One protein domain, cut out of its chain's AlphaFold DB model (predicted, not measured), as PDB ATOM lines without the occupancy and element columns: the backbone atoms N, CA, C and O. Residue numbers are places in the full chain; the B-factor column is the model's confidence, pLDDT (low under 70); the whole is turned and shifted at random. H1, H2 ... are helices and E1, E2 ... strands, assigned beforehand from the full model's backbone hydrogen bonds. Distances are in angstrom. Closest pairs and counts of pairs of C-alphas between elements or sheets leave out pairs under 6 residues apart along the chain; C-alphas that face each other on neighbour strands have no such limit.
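Overview. This is residues 13 to 106 and 113 to 156 of the 303 residues of an uncharacterized protein of Bombyx mori (UniProt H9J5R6). A twisted wall of seven antiparallel strands has one very long helix, H1, running across one face, with the other face bare of named helices. H1 makes the longest axis, and residues 113 to 121 and 144 to 156, of which 115 to 121 and 144 to 155 belong to H1, stick out beyond the body. The printed part has 138 residues, with seven named strands and then one named helix along the chain; the sheet's order is E1, E2, E3, E4, E5, E6, E7, and the class is mixed, helices and strands. The whole is only just loose, close to compact, with a radius of gyration of the C-alphas of 17.5 A, and it is elongated, spanning 61 by 38 by 23 A.

Along the chain. E1 is residues 13 to 15, 6.7 A long, with C-alpha 13 at (4.617, 15.261, -143.525). E2 is residues 25 to 30, 13.8 A, and E3 is residues 34 to 39, 16.5 A. E4, residues 46 to 53, and E5, residues 64 to 71, each measure 20.8 A. E6 is residues 83 to 89, 16.6 A, and E7 is residues 94 to 99, 16.3 A. H1, residues 115 to 155, measures 59.6 A, from C-alpha 115 at (-4.638, 15.467, -100.799) to C-alpha 155 at (-3.896, 25.548, -159.528).

Arrangement. E1 to E7 form a meander, each strand the antiparallel neighbour of the one before, with E1 and E7 as edge strands. E1 and E2 are a hairpin at 170 degrees, with N 14 and O 28 2.8 A apart, within hydrogen-bond range. In the same range are N 29 and O 36, 2.8 A, between E2 and E3; N 37 and O 49, 2.8 A, between E3 and E4; N 50 and O 68, 2.8 A, between E4 and E5; N 69 and O 86, 2.8 A, between E5 and E6; and N 87 and O 96, 2.9 A, between E6 and E7. H1 is on the sheet at a height of 9.2 A, and runs across the strands at 77 degrees to E2 on the local plane. The closest C-alphas of E6 and H1 are those of Phe 88 and Glu 129, 6.6 A apart. In H1 every O i to N i+4 pair is within hydrogen-bond range.

Size, cuts and confidence. The two C-alphas farthest apart, those of Arg 114 and Glu 156, are 62.4 A from each other. Residues 107 to 112 are not printed, and C-alphas 106 and 113 are 15.6 A apart across this cut. Of the links that are printed whole, E5 to E6 is long, with 11 residues. Mean pLDDT of the printed part is 90.0; residues 56 to 60 and 102 to 106 are under 70.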
ATOM      1  N   THR A  13       3.465  14.909-144.352       93.25
ATOM      2  CA  THR A  13       4.617  15.261-143.525       93.25
ATOM      3  C   THR A  13       5.110  16.631-143.954       93.25
ATOM      4  O   THR A  13       5.273  16.894-145.145       93.25
ATOM      5  N   MET A  14       5.305  17.517-142.984       91.75
ATOM      6  CA  MET A  14       5.862  18.848-143.179       91.75
ATOM      7  C   MET A  14       7.124  18.975-142.339       91.75
ATOM      8  O   MET A  14       7.118  18.692-141.141       91.75
ATOM      9  N   GLU A  15       8.202  19.410-142.978       94.00
ATOM     10  CA  GLU A  15       9.483  19.669-142.333       94.00
ATOM     11  C   GLU A  15       9.745  21.170-142.314       94.00
ATOM     12  O   GLU A  15       9.475  21.888-143.282       94.00
ATOM     13  N   PHE A  16      10.256  21.647-141.188       93.12
ATOM     14  CA  PHE A  16      10.441  23.057-140.915       93.12
ATOM     15  C   PHE A  16      11.870  23.331-140.463       93.12
ATOM     16  O   PHE A  16      12.475  22.571-139.707       93.12
ATOM     17  N   ASN A  17      12.396  24.481-140.877       91.88
ATOM     18  CA  ASN A  17      13.627  25.006-140.308       91.88
ATOM     19  C   ASN A  17      13.324  25.626-138.936       91.88
ATOM     20  O   ASN A  17      12.874  26.772-138.852       91.88
ATOM     21  N   TYR A  18      13.559  24.859-137.872       91.88
ATOM     22  CA  TYR A  18      13.178  25.239-136.512       91.88
ATOM     23  C   TYR A  18      13.891  26.500-135.997       91.88
ATOM     24  O   TYR A  18      13.320  27.225-135.188       91.88
ATOM     25  N   TYR A  19      15.103  26.806-136.481       89.69
ATOM     26  CA  TYR A  19      15.875  27.977-136.041       89.69
ATOM     27  C   TYR A  19      15.211  29.309-136.406       89.69
ATOM     28  O   TYR A  19      15.404  30.307-135.717       89.69
ATOM     29  N   ALA A  20      14.447  29.341-137.500       90.25
ATOM     30  CA  ALA A  20      13.767  30.546-137.970       90.25
ATOM     31  C   ALA A  20      12.376  30.735-137.339       90.25
ATOM     32  O   ALA A  20      11.722  31.750-137.587       90.25
ATOM     33  N   ARG A  21      11.896  29.755-136.563       88.44
ATOM     34  CA  ARG A  21      10.546  29.746-135.996       88.44
ATOM     35  C   ARG A  21      10.569  30.046-134.504       88.44
ATOM     36  O   ARG A  21      11.436  29.575-133.781       88.44
ATOM     37  N   LEU A  22       9.552  30.770-134.041       89.44
ATOM     38  CA  LEU A  22       9.368  31.082-132.620       89.44
ATOM     39  C   LEU A  22       8.934  29.866-131.789       89.44
ATOM     40  O   LEU A  22       9.201  29.815-130.597       89.44
ATOM     41  N   ASP A  23       8.248  28.902-132.405       89.31
ATOM     42  CA  ASP A  23       7.725  27.706-131.732       89.31
ATOM     43  C   ASP A  23       8.698  26.519-131.738       89.31
ATOM     44  O   ASP A  23       8.393  25.473-131.166       89.31
ATOM     45  N   HIS A  24       9.840  26.666-132.415       94.06
ATOM     46  CA  HIS A  24      10.850  25.631-132.611       94.06
ATOM     47  C   HIS A  24      10.320  24.286-133.148       94.06
ATOM     48  O   HIS A  24      10.897  23.220-132.901       94.06
ATOM     49  N   LEU A  25       9.215  24.322-133.899       94.81
ATOM     50  CA  LEU A  25       8.675  23.146-134.572       94.81
ATOM     51  C   LEU A  25       9.629  22.720-135.693       94.81
ATOM     52  O   LEU A  25      10.009  23.531-136.537       94.81
ATOM     53  N   THR A  26      10.003  21.444-135.699       95.62
ATOM     54  CA  THR A  26      10.942  20.866-136.673       95.62
ATOM     55  C   THR A  26      10.220  19.994-137.686       95.62
ATOM     56  O   THR A  26      10.505  20.046-138.881       95.62
ATOM     57  N   ARG A  27       9.257  19.194-137.226       95.88
ATOM     58  CA  ARG A  27       8.516  18.271-138.083       95.88
ATOM     59  C   ARG A  27       7.087  18.139-137.594       95.88
ATOM     60  O   ARG A  27       6.849  18.116-136.391       95.88
ATOM     61  N   LEU A  28       6.161  18.024-138.534       95.00
ATOM     62  CA  LEU A  28       4.752  17.789-138.268       95.00
ATOM     63  C   LEU A  28       4.247  16.679-139.192       95.00
ATOM     64  O   LEU A  28       4.465  16.736-140.405       95.00
ATOM     65  N   VAL A  29       3.609  15.662-138.621       94.75
ATOM     66  CA  VAL A  29       3.021  14.541-139.358       94.75
ATOM     67  C   VAL A  29       1.522  14.531-139.101       94.75
ATOM     68  O   VAL A  29       1.080  14.348-137.974       94.75
ATOM     69  N   CYS A  30       0.738  14.728-140.153       91.31
ATOM     70  CA  CYS A  30      -0.708  14.591-140.099       91.31
ATOM     71  C   CYS A  30      -1.099  13.254-140.705       91.31
ATOM     72  O   CYS A  30      -0.670  12.923-141.811       91.31
ATOM     73  N   THR A  31      -1.972  12.522-140.030       90.38
ATOM     74  CA  THR A  31      -2.725  11.422-140.624       90.38
ATOM     75  C   THR A  31      -4.218  11.646-140.388       90.38
ATOM     76  O   THR A  31      -4.634  12.636-139.778       90.38
ATOM     77  N   THR A  32      -5.053  10.730-140.878       88.12
ATOM     78  CA  THR A  32      -6.495  10.750-140.596       88.12
ATOM     79  C   THR A  32      -6.775  10.676-139.091       88.12
ATOM     80  O   THR A  32      -7.663  11.380-138.611       88.12
ATOM     81  N   LEU A  33      -5.994   9.871-138.362       90.75
ATOM     82  CA  LEU A  33      -6.217   9.516-136.956       90.75
ATOM     83  C   LEU A  33      -5.185  10.097-135.988       90.75
ATOM     84  O   LEU A  33      -5.401  10.028-134.780       90.75
ATOM     85  N   THR A  34      -4.097  10.682-136.485       93.44
ATOM     86  CA  THR A  34      -3.045  11.260-135.643       93.44
ATOM     87  C   THR A  34      -2.593  12.632-136.125       93.44
ATOM     88  O   THR A  34      -2.711  12.977-137.306       93.44
ATOM     89  N   PHE A  35      -2.082  13.427-135.193       94.38
ATOM     90  CA  PHE A  35      -1.407  14.687-135.469       94.38
ATOM     91  C   PHE A  35      -0.185  14.789-134.560       94.38
ATOM     92  O   PHE A  35      -0.313  14.961-133.347       94.38
ATOM     93  N   ASP A  36       0.990  14.653-135.161       96.06
ATOM     94  CA  ASP A  36       2.253  14.515-134.453       96.06
ATOM     95  C   ASP A  36       3.099  15.765-134.694       96.06
ATOM     96  O   ASP A  36       3.360  16.148-135.837       96.06
ATOM     97  N   GLU A  37       3.585  16.376-133.624       96.19
ATOM     98  CA  GLU A  37       4.468  17.534-133.640       96.19
ATOM     99  C   GLU A  37       5.799  17.177-132.977       96.19
ATOM    100  O   GLU A  37       5.830  16.613-131.886       96.19
ATOM    101  N   TYR A  38       6.909  17.534-133.619       97.19
ATOM    102  CA  TYR A  38       8.261  17.313-133.114       97.19
ATOM    103  C   TYR A  38       8.991  18.645-132.996       97.19
ATOM    104  O   TYR A  38       9.063  19.423-133.955       97.19
ATOM    105  N   TYR A  39       9.572  18.877-131.830       96.75
ATOM    106  CA  TYR A  39      10.195  20.128-131.435       96.75
ATOM    107  C   TYR A  39      11.685  19.933-131.158       96.75
ATOM    108  O   TYR A  39      12.161  18.827-130.907       96.75
ATOM    109  N   SER A  40      12.457  21.012-131.233       94.81
ATOM    110  CA  SER A  40      13.884  20.984-130.905       94.81
ATOM    111  C   SER A  40      14.280  22.259-130.185       94.81
ATOM    112  O   SER A  40      13.924  23.341-130.622       94.81
ATOM    113  N   ASN A  41      15.053  22.151-129.103       92.38
ATOM    114  CA  ASN A  41      15.599  23.309-128.387       92.38
ATOM    115  C   ASN A  41      14.542  24.291-127.830       92.38
ATOM    116  O   ASN A  41      14.757  25.503-127.824       92.38
ATOM    117  N   ARG A  42      13.392  23.786-127.361       93.69
ATOM    118  CA  ARG A  42      12.419  24.614-126.635       93.69
ATOM    119  C   ARG A  42      12.857  24.849-125.193       93.69
ATOM    120  O   ARG A  42      13.347  23.937-124.530       93.69
ATOM    121  N   SER A  43      12.600  26.051-124.681       92.25
ATOM    122  CA  SER A  43      12.907  26.423-123.292       92.25
ATOM    123  C   SER A  43      12.095  25.639-122.259       92.25
ATOM    124  O   SER A  43      12.575  25.396-121.156       92.25
ATOM    125  N   ASP A  44      10.874  25.235-122.610       92.75
ATOM    126  CA  ASP A  44       9.983  24.426-121.770       92.75
ATOM    127  C   ASP A  44      10.237  22.914-121.883       92.75
ATOM    128  O   ASP A  44       9.544  22.135-121.234       92.75
ATOM    129  N   ARG A  45      11.252  22.503-122.659       94.88
ATOM    130  CA  ARG A  45      11.696  21.109-122.825       94.88
ATOM    131  C   ARG A  45      10.693  20.173-123.502       94.88
ATOM    132  O   ARG A  45      10.924  18.966-123.501       94.88
ATOM    133  N   LEU A  46       9.619  20.690-124.098       95.75
ATOM    134  CA  LEU A  46       8.706  19.871-124.894       95.75
ATOM    135  C   LEU A  46       9.440  19.337-126.136       95.75
ATOM    136  O   LEU A  46       9.941  20.117-126.946       95.75
ATOM    137  N   GLU A  47       9.503  18.014-126.284       96.19
ATOM    138  CA  GLU A  47      10.165  17.338-127.409       96.19
ATOM    139  C   GLU A  47       9.166  16.908-128.481       96.19
ATOM    140  O   GLU A  47       9.426  17.057-129.676       96.19
ATOM    141  N   SER A  48       8.005  16.396-128.072       97.19
ATOM    142  CA  SER A  48       6.971  15.969-129.014       97.19
ATOM    143  C   SER A  48       5.568  16.071-128.438       97.19
ATOM    144  O   SER A  48       5.357  15.752-127.267       97.19
ATOM    145  N   GLY A  49       4.613  16.433-129.290       96.81
ATOM    146  CA  GLY A  49       3.179  16.312-129.048       96.81
ATOM    147  C   GLY A  49       2.574  15.278-129.995       96.81
ATOM    148  O   GLY A  49       2.911  15.251-131.174       96.81
ATOM    149  N   LEU A  50       1.693  14.422-129.497       97.00
ATOM    150  CA  LEU A  50       0.940  13.445-130.275       97.00
ATOM    151  C   LEU A  50      -0.535  13.584-129.922       97.00
ATOM    152  O   LEU A  50      -0.921  13.405-128.772       97.00
ATOM    153  N   VAL A  51      -1.357  13.861-130.922       96.56
ATOM    154  CA  VAL A  51      -2.814  13.869-130.794       96.56
ATOM    155  C   VAL A  51      -3.354  12.633-131.481       96.56
ATOM    156  O   VAL A  51      -3.018  12.370-132.634       96.56
ATOM    157  N   ILE A  52      -4.212  11.897-130.788       95.06
ATOM    158  CA  ILE A  52      -4.939  10.753-131.328       95.06
ATOM    159  C   ILE A  52      -6.406  11.151-131.418       95.06
ATOM    160  O   ILE A  52      -6.982  11.657-130.456       95.06
ATOM    161  N   TYR A  53      -7.020  10.923-132.572       93.50
ATOM    162  CA  TYR A  53      -8.439  11.182-132.797       93.50
ATOM    163  C   TYR A  53      -9.244   9.889-132.717       93.50
ATOM    164  O   TYR A  53      -8.723   8.793-132.929       93.50
ATOM    165  N   THR A  54     -10.535  10.016-132.429       91.06
ATOM    166  CA  THR A  54     -11.449   8.879-132.504       91.06
ATOM    167  C   THR A  54     -11.715   8.470-133.948       91.06
ATOM    168  O   THR A  54     -11.758   9.292-134.867       91.06
ATOM    169  N   GLU A  55     -11.924   7.174-134.156       84.94
ATOM    170  CA  GLU A  55     -12.327   6.651-135.454       84.94
ATOM    171  C   GLU A  55     -13.790   7.026-135.756       84.94
ATOM    172  O   GLU A  55     -14.682   6.841-134.930       84.94
ATOM    173  N   GLY A  56     -14.058   7.506-136.975       63.53
ATOM    174  CA  GLY A  56     -15.398   7.417-137.566       63.53
ATOM    175  C   GLY A  56     -16.479   8.371-137.043       63.53
ATOM    176  O   GLY A  56     -17.645   7.982-136.975       63.53
ATOM    177  N   THR A  57     -16.170   9.630-136.737       54.66
ATOM    178  CA  THR A  57     -17.222  10.614-136.428       54.66
ATOM    179  C   THR A  57     -17.903  11.140-137.706       54.66
ATOM    180  O   THR A  57     -17.236  11.532-138.657       54.66
ATOM    181  N   LYS A  58     -19.248  11.202-137.729       54.94
ATOM    182  CA  LYS A  58     -20.043  11.889-138.782       54.94
ATOM    183  C   LYS A  58     -19.946  13.424-138.709       54.94
ATOM    184  O   LYS A  58     -20.589  14.125-139.490       54.94
ATOM    185  N   GLU A  59     -19.227  13.937-137.719       58.09
ATOM    186  CA  GLU A  59     -19.083  15.360-137.450       58.09
ATOM    187  C   GLU A  59     -18.056  16.002-138.383       58.09
ATOM    188  O   GLU A  59     -17.120  15.367-138.855       58.09
ATOM    189  N   THR A  60     -18.219  17.302-138.630       66.00
ATOM    190  CA  THR A  60     -17.321  18.094-139.484       66.00
ATOM    191  C   THR A  60     -15.938  18.323-138.874       66.00
ATOM    192  O   THR A  60     -15.051  18.831-139.556       66.00
ATOM    193  N   LYS A  61     -15.748  17.991-137.591       75.31
ATOM    194  CA  LYS A  61     -14.477  18.106-136.874       75.31
ATOM    195  C   LYS A  61     -14.151  16.785-136.197       75.31
ATOM    196  O   LYS A  61     -14.997  16.203-135.528       75.31
ATOM    197  N   ARG A  62     -12.892  16.368-136.311       83.81
ATOM    198  CA  ARG A  62     -12.375  15.182-135.625       83.81
ATOM    199  C   ARG A  62     -12.433  15.380-134.114       83.81
ATOM    200  O   ARG A  62     -11.947  16.401-133.608       83.81
ATOM    201  N   GLN A  63     -13.003  14.420-133.399       89.38
ATOM    202  CA  GLN A  63     -12.991  14.415-131.939       89.38
ATOM    203  C   GLN A  63     -11.637  13.905-131.440       89.38
ATOM    204  O   GLN A  63     -11.104  12.923-131.955       89.38
ATOM    205  N   ILE A  64     -11.060  14.616-130.473       92.56
ATOM    206  CA  ILE A  64      -9.773  14.248-129.878       92.56
ATOM    207  C   ILE A  64     -10.041  13.144-128.860       92.56
ATOM    208  O   ILE A  64     -10.926  13.289-128.017       92.56
ATOM    209  N   LYS A  65      -9.297  12.047-128.976       94.31
ATOM    210  CA  LYS A  65      -9.313  10.942-128.027       94.31
ATOM    211  C   LYS A  65      -8.307  11.205-126.910       94.31
ATOM    212  O   LYS A  65      -8.700  11.402-125.766       94.31
ATOM    213  N   ASP A  66      -7.036  11.275-127.297       95.94
ATOM    214  CA  ASP A  66      -5.906  11.408-126.387       95.94
ATOM    215  C   ASP A  66      -4.950  12.491-126.888       95.94
ATOM    216  O   ASP A  66      -4.740  12.648-128.096       95.94
ATOM    217  N   VAL A  67      -4.326  13.200-125.954       97.06
ATOM    218  CA  VAL A  67      -3.200  14.094-126.235       97.06
ATOM    219  C   VAL A  67      -2.020  13.679-125.378       97.06
ATOM    220  O   VAL A  67      -2.125  13.626-124.160       97.06
ATOM    221  N   THR A  68      -0.889  13.388-126.009       97.75
ATOM    222  CA  THR A  68       0.350  12.987-125.346       97.75
ATOM    223  C   THR A  68       1.440  14.015-125.599       97.75
ATOM    224  O   THR A  68       1.818  14.256-126.741       97.75
ATOM    225  N   GLU A  69       2.015  14.561-124.538       97.31
ATOM    226  CA  GLU A  69       3.175  15.448-124.590       97.31
ATOM    227  C   GLU A  69       4.366  14.761-123.926       97.31
ATOM    228  O   GLU A  69       4.244  14.219-122.829       97.31
ATOM    229  N   THR A  70       5.522  14.766-124.588       97.12
ATOM    230  CA  THR A  70       6.764  14.174-124.070       97.12
ATOM    231  C   THR A  70       7.836  15.246-123.914       97.12
ATOM    232  O   THR A  70       8.022  16.078-124.804       97.12
ATOM    233  N   TYR A  71       8.534  15.211-122.782       96.25
ATOM    234  CA  TYR A  71       9.458  16.239-122.321       96.25
ATOM    235  C   TYR A  71      10.854  15.669-122.053       96.25
ATOM    236  O   TYR A  71      11.005  14.549-121.556       96.25
ATOM    237  N   SER A  72      11.885  16.474-122.304       94.56
ATOM    238  CA  SER A  72      13.270  16.109-122.005       94.56
ATOM    239  C   SER A  72      13.594  16.217-120.504       94.56
ATOM    240  O   SER A  72      12.989  16.999-119.757       94.56
ATOM    241  N   ARG A  73      14.566  15.418-120.037       92.56
ATOM    242  CA  ARG A  73      15.006  15.385-118.629       92.56
ATOM    243  C   ARG A  73      15.565  16.744-118.193       92.56
ATOM    244  O   ARG A  73      16.523  17.239-118.781       92.56
ATOM    245  N   ASN A  74      15.050  17.293-117.094       92.75
ATOM    246  CA  ASN A  74      15.672  18.415-116.391       92.75
ATOM    247  C   ASN A  74      16.505  17.940-115.205       92.75
ATOM    248  O   ASN A  74      15.988  17.548-114.159       92.75
ATOM    249  N   HIS A  75      17.819  18.035-115.365       90.62
ATOM    250  CA  HIS A  75      18.785  17.640-114.348       90.62
ATOM    251  C   HIS A  75      18.825  18.571-113.122       90.62
ATOM    252  O   HIS A  75      19.404  18.181-112.111       90.62
ATOM    253  N   GLU A  76      18.203  19.751-113.173       91.94
ATOM    254  CA  GLU A  76      18.134  20.694-112.046       91.94
ATOM    255  C   GLU A  76      17.141  20.252-110.963       91.94
ATOM    256  O   GLU A  76      17.271  20.652-109.807       91.94
ATOM    257  N   ILE A  77      16.162  19.409-111.317       91.12
ATOM    258  CA  ILE A  77      15.132  18.921-110.394       91.12
ATOM    259  C   ILE A  77      15.206  17.397-110.194       91.12
ATOM    260  O   ILE A  77      15.608  16.651-111.100       91.12
ATOM    261  N   PRO A  78      14.799  16.879-109.019       89.06
ATOM    262  CA  PRO A  78      14.725  15.438-108.780       89.06
ATOM    263  C   PRO A  78      13.790  14.737-109.777       89.06
ATOM    264  O   PRO A  78      12.720  15.262-110.073       89.06
ATOM    265  N   SER A  79      14.125  13.523-110.236       87.62
ATOM    266  CA  SER A  79      13.319  12.815-111.253       87.62
ATOM    267  C   SER A  79      11.862  12.592-110.828       87.62
ATOM    268  O   SER A  79      10.959  12.691-111.647       87.62
ATOM    269  N   LYS A  80      11.616  12.412-109.523       84.12
ATOM    270  CA  LYS A  80      10.270  12.291-108.930       84.12
ATOM    271  C   LYS A  80       9.364  13.518-109.115       84.12
ATOM    272  O   LYS A  80       8.175  13.425-108.854       84.12
ATOM    273  N   GLN A  81       9.935  14.670-109.458       87.44
ATOM    274  CA  GLN A  81       9.222  15.928-109.702       87.44
ATOM    275  C   GLN A  81       9.320  16.357-111.170       87.44
ATOM    276  O   GLN A  81       8.735  17.365-111.553       87.44
ATOM    277  N   ASP A  82      10.056  15.613-111.996       92.38
ATOM    278  CA  ASP A  82      10.257  15.938-113.400       92.38
ATOM    279  C   ASP A  82       9.328  15.100-114.263       92.38
ATOM    280  O   ASP A  82       9.530  13.897-114.422       92.38
ATOM    281  N   VAL A  83       8.289  15.726-114.799       93.12
ATOM    282  CA  VAL A  83       7.337  15.049-115.675       93.12
ATOM    283  C   VAL A  83       8.020  14.742-117.006       93.12
ATOM    284  O   VAL A  83       8.505  15.636-117.693       93.12
ATOM    285  N   TRP A  84       8.052  13.465-117.369       94.50
ATOM    286  CA  TRP A  84       8.528  12.983-118.662       94.50
ATOM    287  C   TRP A  84       7.418  12.996-119.707       94.50
ATOM    288  O   TRP A  84       7.651  13.353-120.859       94.50
ATOM    289  N   LYS A  85       6.211  12.580-119.317       95.75
ATOM    290  CA  LYS A  85       5.081  12.457-120.232       95.75
ATOM    291  C   LYS A  85       3.789  12.885-119.555       95.75
ATOM    292  O   LYS A  85       3.508  12.447-118.441       95.75
ATOM    293  N   LYS A  86       3.015  13.719-120.247       96.19
ATOM    294  CA  LYS A  86       1.638  14.068-119.887       96.19
ATOM    295  C   LYS A  86       0.701  13.441-120.901       96.19
ATOM    296  O   LYS A  86       0.925  13.603-122.099       96.19
ATOM    297  N   ILE A  87      -0.312  12.727-120.431       97.06
ATOM    298  CA  ILE A  87      -1.349  12.145-121.279       97.06
ATOM    299  C   ILE A  87      -2.697  12.660-120.789       97.06
ATOM    300  O   ILE A  87      -3.068  12.450-119.637       97.06
ATOM    301  N   PHE A  88      -3.408  13.360-121.665       96.88
ATOM    302  CA  PHE A  88      -4.764  13.831-121.434       96.88
ATOM    303  C   PHE A  88      -5.724  12.893-122.165       96.88
ATOM    304  O   PHE A  88      -5.773  12.899-123.399       96.88
ATOM    305  N   HIS A  89      -6.470  12.086-121.413       95.75
ATOM    306  CA  HIS A  89      -7.512  11.210-121.939       95.75
ATOM    307  C   HIS A  89      -8.839  11.963-121.936       95.75
ATOM    308  O   HIS A  89      -9.612  11.896-120.979       95.75
ATOM    309  N   LEU A  90      -9.111  12.698-123.015       92.31
ATOM    310  CA  LEU A  90     -10.263  13.603-123.086       92.31
ATOM    311  C   LEU A  90     -11.604  12.856-123.046       92.31
ATOM    312  O   LEU A  90     -12.605  13.420-122.618       92.31
ATOM    313  N   GLN A  91     -11.653  11.599-123.498       89.38
ATOM    314  CA  GLN A  91     -12.887  10.803-123.426       89.38
ATOM    315  C   GLN A  91     -13.141  10.232-122.033       89.38
ATOM    316  O   GLN A  91     -14.295  10.120-121.617       89.38
ATOM    317  N   ASP A  92     -12.067   9.899-121.321       92.50
ATOM    318  CA  ASP A  92     -12.139   9.281-120.000       92.50
ATOM    319  C   ASP A  92     -12.116  10.331-118.874       92.50
ATOM    320  O   ASP A  92     -12.343   9.990-117.715       92.50
ATOM    321  N   ASN A  93     -11.881  11.610-119.204       91.75
ATOM    322  CA  ASN A  93     -11.666  12.717-118.264       91.75
ATOM    323  C   ASN A  93     -10.583  12.391-117.224       91.75
ATOM    324  O   ASN A  93     -10.737  12.671-116.031       91.75
ATOM    325  N   THR A  94      -9.497  11.762-117.673       94.06
ATOM    326  CA  THR A  94      -8.361  11.409-116.819       94.06
ATOM    327  C   THR A  94      -7.070  12.016-117.347       94.06
ATOM    328  O   THR A  94      -6.878  12.183-118.551       94.06
ATOM    329  N   ILE A  95      -6.180  12.360-116.417       94.62
ATOM    330  CA  ILE A  95      -4.862  12.911-116.718       94.62
ATOM    331  C   ILE A  95      -3.823  11.974-116.117       94.62
ATOM    332  O   ILE A  95      -3.776  11.787-114.899       94.62
ATOM    333  N   GLU A  96      -2.972  11.410-116.966       94.75
ATOM    334  CA  GLU A  96      -1.855  10.575-116.548       94.75
ATOM    335  C   GLU A  96      -0.543  11.355-116.645       94.75
ATOM    336  O   GLU A  96      -0.190  11.926-117.680       94.75
ATOM    337  N   LEU A  97       0.204  11.364-115.542       93.25
ATOM    338  CA  LEU A  97       1.523  11.980-115.457       93.25
ATOM    339  C   LEU A  97       2.561  10.892-115.211       93.25
ATOM    340  O   LEU A  97       2.562  10.245-114.162       93.25
ATOM    341  N   LEU A  98       3.475  10.720-116.160       92.19
ATOM    342  CA  LEU A  98       4.630   9.849-116.000       92.19
ATOM    343  C   LEU A  98       5.849  10.708-115.705       92.19
ATOM    344  O   LEU A  98       6.205  11.598-116.479       92.19
ATOM    345  N   TYR A  99       6.494  10.431-114.581       90.81
ATOM    346  CA  TYR A  99       7.698  11.126-114.149       90.81
ATOM    347  C   TYR A  99       8.947  10.436-114.687       90.81
ATOM    348  O   TYR A  99       8.940   9.242-114.994       90.81
ATOM    349  N   GLN A 100      10.032  11.192-114.793       90.06
ATOM    350  CA  GLN A 100      11.323  10.661-115.186       90.06
ATOM    351  C   GLN A 100      11.782   9.602-114.184       90.06
ATOM    352  O   GLN A 100      11.675   9.767-112.965       90.06
ATOM    353  N   TYR A 101      12.349   8.514-114.697       80.56
ATOM    354  CA  TYR A 101      12.912   7.486-113.836       80.56
ATOM    355  C   TYR A 101      14.156   8.027-113.121       80.56
ATOM    356  O   TYR A 101      15.078   8.576-113.729       80.56
ATOM    357  N   ALA A 102      14.200   7.865-111.801       69.75
ATOM    358  CA  ALA A 102      15.457   7.922-111.072       69.75
ATOM    359  C   ALA A 102      16.165   6.577-111.263       69.75
ATOM    360  O   ALA A 102      15.574   5.522-111.027       69.75
ATOM    361  N   TYR A 103      17.427   6.600-111.686       61.12
ATOM    362  CA  TYR A 103      18.240   5.389-111.730       61.12
ATOM    363  C   TYR A 103      18.326   4.818-110.297       61.12
ATOM    364  O   TYR A 103      18.806   5.503-109.395       61.12
ATOM    365  N   ASN A 104      17.842   3.588-110.086       54.62
ATOM    366  CA  ASN A 104      17.945   2.811-108.837       54.62
ATOM    367  C   ASN A 104      17.151   3.271-107.591       54.62
ATOM    368  O   ASN A 104      17.606   3.015-106.477       54.62
ATOM    369  N   TYR A 105      15.968   3.888-107.707       57.19
ATOM    370  CA  TYR A 105      15.185   4.226-106.503       57.19
ATOM    371  C   TYR A 105      13.670   4.061-106.703       57.19
ATOM    372  O   TYR A 105      12.963   5.012-107.025       57.19
ATOM    373  N   ALA A 106      13.165   2.843-106.499       61.69
ATOM    374  CA  ALA A 106      11.771   2.644-106.113       61.69
ATOM    375  C   ALA A 106      11.755   2.595-104.584       61.69
ATOM    376  O   ALA A 106      12.332   1.676-104.008       61.69
ATOM    377  N   PRO A 113       1.619  11.919-101.366       86.75
ATOM    378  CA  PRO A 113       1.458  13.366-101.310       86.75
ATOM    379  C   PRO A 113       0.163  13.733-100.584       86.75
ATOM    380  O   PRO A 113      -0.774  12.938-100.508       86.75
ATOM    381  N   ARG A 114       0.109  14.943-100.022       92.12
ATOM    382  CA  ARG A 114      -1.084  15.404 -99.303       92.12
ATOM    383  C   ARG A 114      -2.222  15.644-100.298       92.12
ATOM    384  O   ARG A 114      -1.994  16.278-101.322       92.12
ATOM    385  N   ASP A 115      -3.452  15.278 -99.943       93.06
ATOM    386  CA  ASP A 115      -4.638  15.467-100.799       93.06
ATOM    387  C   ASP A 115      -4.781  16.894-101.355       93.06
ATOM    388  O   ASP A 115      -5.127  17.087-102.516       93.06
ATOM    389  N   LEU A 116      -4.451  17.909-100.547       93.62
ATOM    390  CA  LEU A 116      -4.473  19.312-100.972       93.62
ATOM    391  C   LEU A 116      -3.462  19.613-102.093       93.62
ATOM    392  O   LEU A 116      -3.769  20.373-103.007       93.62
ATOM    393  N   GLU A 117      -2.265  19.028-102.032       90.19
ATOM    394  CA  GLU A 117      -1.238  19.192-103.070       90.19
ATOM    395  C   GLU A 117      -1.677  18.512-104.367       90.19
ATOM    396  O   GLU A 117      -1.527  19.084-105.446       90.19
ATOM    397  N   VAL A 118      -2.286  17.327-104.256       90.69
ATOM    398  CA  VAL A 118      -2.855  16.598-105.398       90.69
ATOM    399  C   VAL A 118      -3.978  17.404-106.053       90.69
ATOM    400  O   VAL A 118      -4.022  17.502-107.276       90.69
ATOM    401  N   TYR A 119      -4.848  18.034-105.259       94.00
ATOM    402  CA  TYR A 119      -5.922  18.887-105.768       94.00
ATOM    403  C   TYR A 119      -5.392  20.096-106.548       94.00
ATOM    404  O   TYR A 119      -5.842  20.348-107.663       94.00
ATOM    405  N   TYR A 120      -4.409  20.826-106.008       95.06
ATOM    406  CA  TYR A 120      -3.826  21.963-106.726       95.06
ATOM    407  C   TYR A 120      -3.122  21.539-108.015       95.06
ATOM    408  O   TYR A 120      -3.299  22.193-109.042       95.06
ATOM    409  N   ALA A 121      -2.391  20.420-107.986       91.50
ATOM    410  CA  ALA A 121      -1.786  19.857-109.186       91.50
ATOM    411  C   ALA A 121      -2.848  19.471-110.228       91.50
ATOM    412  O   ALA A 121      -2.647  19.690-111.419       91.50
ATOM    413  N   LEU A 122      -3.993  18.923-109.810       93.06
ATOM    414  CA  LEU A 122      -5.096  18.620-110.720       93.06
ATOM    415  C   LEU A 122      -5.654  19.892-111.368       93.06
ATOM    416  O   LEU A 122      -5.779  19.925-112.589       93.06
ATOM    417  N   CYS A 123      -5.935  20.942-110.589       95.50
ATOM    418  CA  CYS A 123      -6.418  22.217-111.129       95.50
ATOM    419  C   CYS A 123      -5.461  22.786-112.184       95.50
ATOM    420  O   CYS A 123      -5.901  23.157-113.269       95.50
ATOM    421  N   GLU A 124      -4.158  22.790-111.895       94.62
ATOM    422  CA  GLU A 124      -3.144  23.245-112.847       94.62
ATOM    423  C   GLU A 124      -3.160  22.392-114.126       94.62
ATOM    424  O   GLU A 124      -3.163  22.917-115.237       94.62
ATOM    425  N   ASN A 125      -3.220  21.062-114.001       93.50
ATOM    426  CA  ASN A 125      -3.234  20.177-115.166       93.50
ATOM    427  C   ASN A 125      -4.518  20.290-116.001       93.50
ATOM    428  O   ASN A 125      -4.445  20.121-117.214       93.50
ATOM    429  N   MET A 126      -5.659  20.631-115.399       94.62
ATOM    430  CA  MET A 126      -6.883  20.941-116.146       94.62
ATOM    431  C   MET A 126      -6.736  22.230-116.966       94.62
ATOM    432  O   MET A 126      -7.182  22.294-118.112       94.62
ATOM    433  N   GLU A 127      -6.080  23.257-116.418       95.88
ATOM    434  CA  GLU A 127      -5.761  24.475-117.176       95.88
ATOM    435  C   GLU A 127      -4.830  24.166-118.356       95.88
ATOM    436  O   GLU A 127      -5.069  24.638-119.473       95.88
ATOM    437  N   TRP A 128      -3.818  23.319-118.134       92.69
ATOM    438  CA  TRP A 128      -2.933  22.826-119.190       92.69
ATOM    439  C   TRP A 128      -3.694  22.047-120.267       92.69
ATOM    440  O   TRP A 128      -3.518  22.337-121.447       92.69
ATOM    441  N   GLU A 129      -4.583  21.125-119.893       94.31
ATOM    442  CA  GLU A 129      -5.403  20.358-120.841       94.31
ATOM    443  C   GLU A 129      -6.220  21.281-121.756       94.31
ATOM    444  O   GLU A 129      -6.230  21.119-122.983       94.31
ATOM    445  N   HIS A 130      -6.872  22.296-121.178       94.56
ATOM    446  CA  HIS A 130      -7.626  23.285-121.942       94.56
ATOM    447  C   HIS A 130      -6.732  24.085-122.896       94.56
ATOM    448  O   HIS A 130      -7.101  24.294-124.060       94.56
ATOM    449  N   ALA A 131      -5.561  24.527-122.429       94.62
ATOM    450  CA  ALA A 131      -4.608  25.280-123.237       94.62
ATOM    451  C   ALA A 131      -4.066  24.444-124.407       94.62
ATOM    452  O   ALA A 131      -4.117  24.897-125.555       94.62
ATOM    453  N   THR A 132      -3.629  23.213-124.141       92.88
ATOM    454  CA  THR A 132      -3.114  22.282-125.151       92.88
ATOM    455  C   THR A 132      -4.199  21.925-126.167       92.88
ATOM    456  O   THR A 132      -3.971  22.001-127.376       92.88
ATOM    457  N   THR A 133      -5.421  21.631-125.716       92.69
ATOM    458  CA  THR A 133      -6.550  21.333-126.612       92.69
ATOM    459  C   THR A 133      -6.842  22.496-127.556       92.69
ATOM    460  O   THR A 133      -7.044  22.294-128.756       92.69
ATOM    461  N   LYS A 134      -6.834  23.731-127.043       94.12
ATOM    462  CA  LYS A 134      -6.998  24.928-127.872       94.12
ATOM    463  C   LYS A 134      -5.853  25.068-128.880       94.12
ATOM    464  O   LYS A 134      -6.125  25.258-130.064       94.12
ATOM    465  N   GLN A 135      -4.603  24.926-128.435       92.56
ATOM    466  CA  GLN A 135      -3.425  25.015-129.299       92.56
ATOM    467  C   GLN A 135      -3.514  24.031-130.470       92.56
ATOM    468  O   GLN A 135      -3.253  24.418-131.605       92.56
ATOM    469  N   ILE A 136      -3.943  22.790-130.227       92.06
ATOM    470  CA  ILE A 136      -4.132  21.783-131.280       92.06
ATOM    471  C   ILE A 136      -5.122  22.275-132.344       92.06
ATOM    472  O   ILE A 136      -4.858  22.160-133.539       92.06
ATOM    473  N   ARG A 137      -6.251  22.871-131.940       92.44
ATOM    474  CA  ARG A 137      -7.259  23.386-132.885       92.44
ATOM    475  C   ARG A 137      -6.763  24.580-133.690       92.44
ATOM    476  O   ARG A 137      -7.047  24.669-134.889       92.44
ATOM    477  N   ASP A 138      -6.014  25.470-133.052       92.94
ATOM    478  CA  ASP A 138      -5.380  26.601-133.730       92.94
ATOM    479  C   ASP A 138      -4.364  26.078-134.766       92.94
ATOM    480  O   ASP A 138      -4.389  26.487-135.927       92.94
ATOM    481  N   ARG A 139      -3.574  25.054-134.410       90.31
ATOM    482  CA  ARG A 139      -2.618  24.399-135.318       90.31
ATOM    483  C   ARG A 139      -3.274  23.697-136.498       90.31
ATOM    484  O   ARG A 139      -2.826  23.872-137.630       90.31
ATOM    485  N   GLU A 140      -4.350  22.945-136.281       90.25
ATOM    486  CA  GLU A 140      -5.123  22.352-137.380       90.25
ATOM    487  C   GLU A 140      -5.634  23.429-138.347       90.25
ATOM    488  O   GLU A 140      -5.627  23.238-139.568       90.25
ATOM    489  N   THR A 141      -6.072  24.570-137.813       91.25
ATOM    490  CA  THR A 141      -6.570  25.698-138.608       91.25
ATOM    491  C   THR A 141      -5.454  26.318-139.446       91.25
ATOM    492  O   THR A 141      -5.633  26.500-140.654       91.25
ATOM    493  N   ASP A 142      -4.289  26.560-138.846       91.31
ATOM    494  CA  ASP A 142      -3.113  27.110-139.523       91.31
ATOM    495  C   ASP A 142      -2.621  26.196-140.650       91.31
ATOM    496  O   ASP A 142      -2.383  26.654-141.774       91.31
ATOM    497  N   VAL A 143      -2.519  24.888-140.390       89.50
ATOM    498  CA  VAL A 143      -2.085  23.916-141.403       89.50
ATOM    499  C   VAL A 143      -3.089  23.846-142.548       89.50
ATOM    500  O   VAL A 143      -2.692  23.875-143.713       89.50
ATOM    501  N   ASN A 144      -4.389  23.812-142.256       89.50
ATOM    502  CA  ASN A 144      -5.412  23.862-143.300       89.50
ATOM    503  C   ASN A 144      -5.316  25.156-144.128       89.50
ATOM    504  O   ASN A 144      -5.461  25.115-145.350       89.50
ATOM    505  N   GLY A 145      -5.036  26.297-143.491       90.81
ATOM    506  CA  GLY A 145      -4.786  27.563-144.180       90.81
ATOM    507  C   GLY A 145      -3.591  27.480-145.132       90.81
ATOM    508  O   GLY A 145      -3.717  27.806-146.314       90.81
ATOM    509  N   TYR A 146      -2.460  26.965-144.644       89.62
ATOM    510  CA  TYR A 146      -1.252  26.754-145.442       89.62
ATOM    511  C   TYR A 146      -1.508  25.842-146.646       89.62
ATOM    512  O   TYR A 146      -1.139  26.168-147.775       89.62
ATOM    513  N   LEU A 147      -2.174  24.709-146.427       89.94
ATOM    514  CA  LEU A 147      -2.450  23.735-147.477       89.94
ATOM    515  C   LEU A 147      -3.398  24.284-148.550       89.94
ATOM    516  O   LEU A 147      -3.169  24.048-149.737       89.94
ATOM    517  N   ARG A 148      -4.418  25.059-148.165       89.62
ATOM    518  CA  ARG A 148      -5.302  25.749-149.121       89.62
ATOM    519  C   ARG A 148      -4.542  26.772-149.955       89.62
ATOM    520  O   ARG A 148      -4.724  26.814-151.169       89.62
ATOM    521  N   GLN A 149      -3.674  27.557-149.323       89.88
ATOM    522  CA  GLN A 149      -2.838  28.532-150.018       89.88
ATOM    523  C   GLN A 149      -1.907  27.843-151.026       89.88
ATOM    524  O   GLN A 149      -1.859  28.244-152.185       89.88
ATOM    525  N   ARG A 150      -1.246  26.748-150.628       89.31
ATOM    526  CA  ARG A 150      -0.416  25.933-151.531       89.31
ATOM    527  C   ARG A 150      -1.204  25.343-152.690       89.31
ATOM    528  O   ARG A 150      -0.719  25.334-153.816       89.31
ATOM    529  N   HIS A 151      -2.407  24.843-152.424       87.81
ATOM    530  CA  HIS A 151      -3.264  24.316-153.475       87.81
ATOM    531  C   HIS A 151      -3.613  25.407-154.492       87.81
ATOM    532  O   HIS A 151      -3.431  25.191-155.685       87.81
ATOM    533  N   LYS A 152      -3.994  26.602-154.018       89.31
ATOM    534  CA  LYS A 152      -4.257  27.759-154.877       89.31
ATOM    535  C   LYS A 152      -3.030  28.176-155.690       89.31
ATOM    536  O   LYS A 152      -3.160  28.418-156.880       89.31
ATOM    537  N   GLU A 153      -1.846  28.231-155.081       88.88
ATOM    538  CA  GLU A 153      -0.591  28.541-155.789       88.88
ATOM    539  C   GLU A 153      -0.303  27.561-156.935       88.88
ATOM    540  O   GLU A 153       0.235  27.962-157.965       88.88
ATOM    541  N   LEU A 154      -0.667  26.285-156.764       87.88
ATOM    542  CA  LEU A 154      -0.472  25.240-157.770       87.88
ATOM    543  C   LEU A 154      -1.530  25.272-158.879       87.88
ATOM    544  O   LEU A 154      -1.195  25.025-160.035       87.88
ATOM    545  N   THR A 155      -2.795  25.541-158.550       88.75
ATOM    546  CA  THR A 155      -3.896  25.548-159.528       88.75
ATOM    547  C   THR A 155      -4.039  26.884-160.253       88.75
ATOM    548  O   THR A 155      -4.428  26.914-161.417       88.75
ATOM    549  N   GLU A 156      -3.724  27.985-159.573       89.75
ATOM    550  CA  GLU A 156      -3.881  29.365-160.037       89.75
ATOM    551  C   GLU A 156      -2.583  30.167-159.804       89.75
ATOM    552  O   GLU A 156      -2.549  31.084-158.974       89.75
TER     553      GLU A 156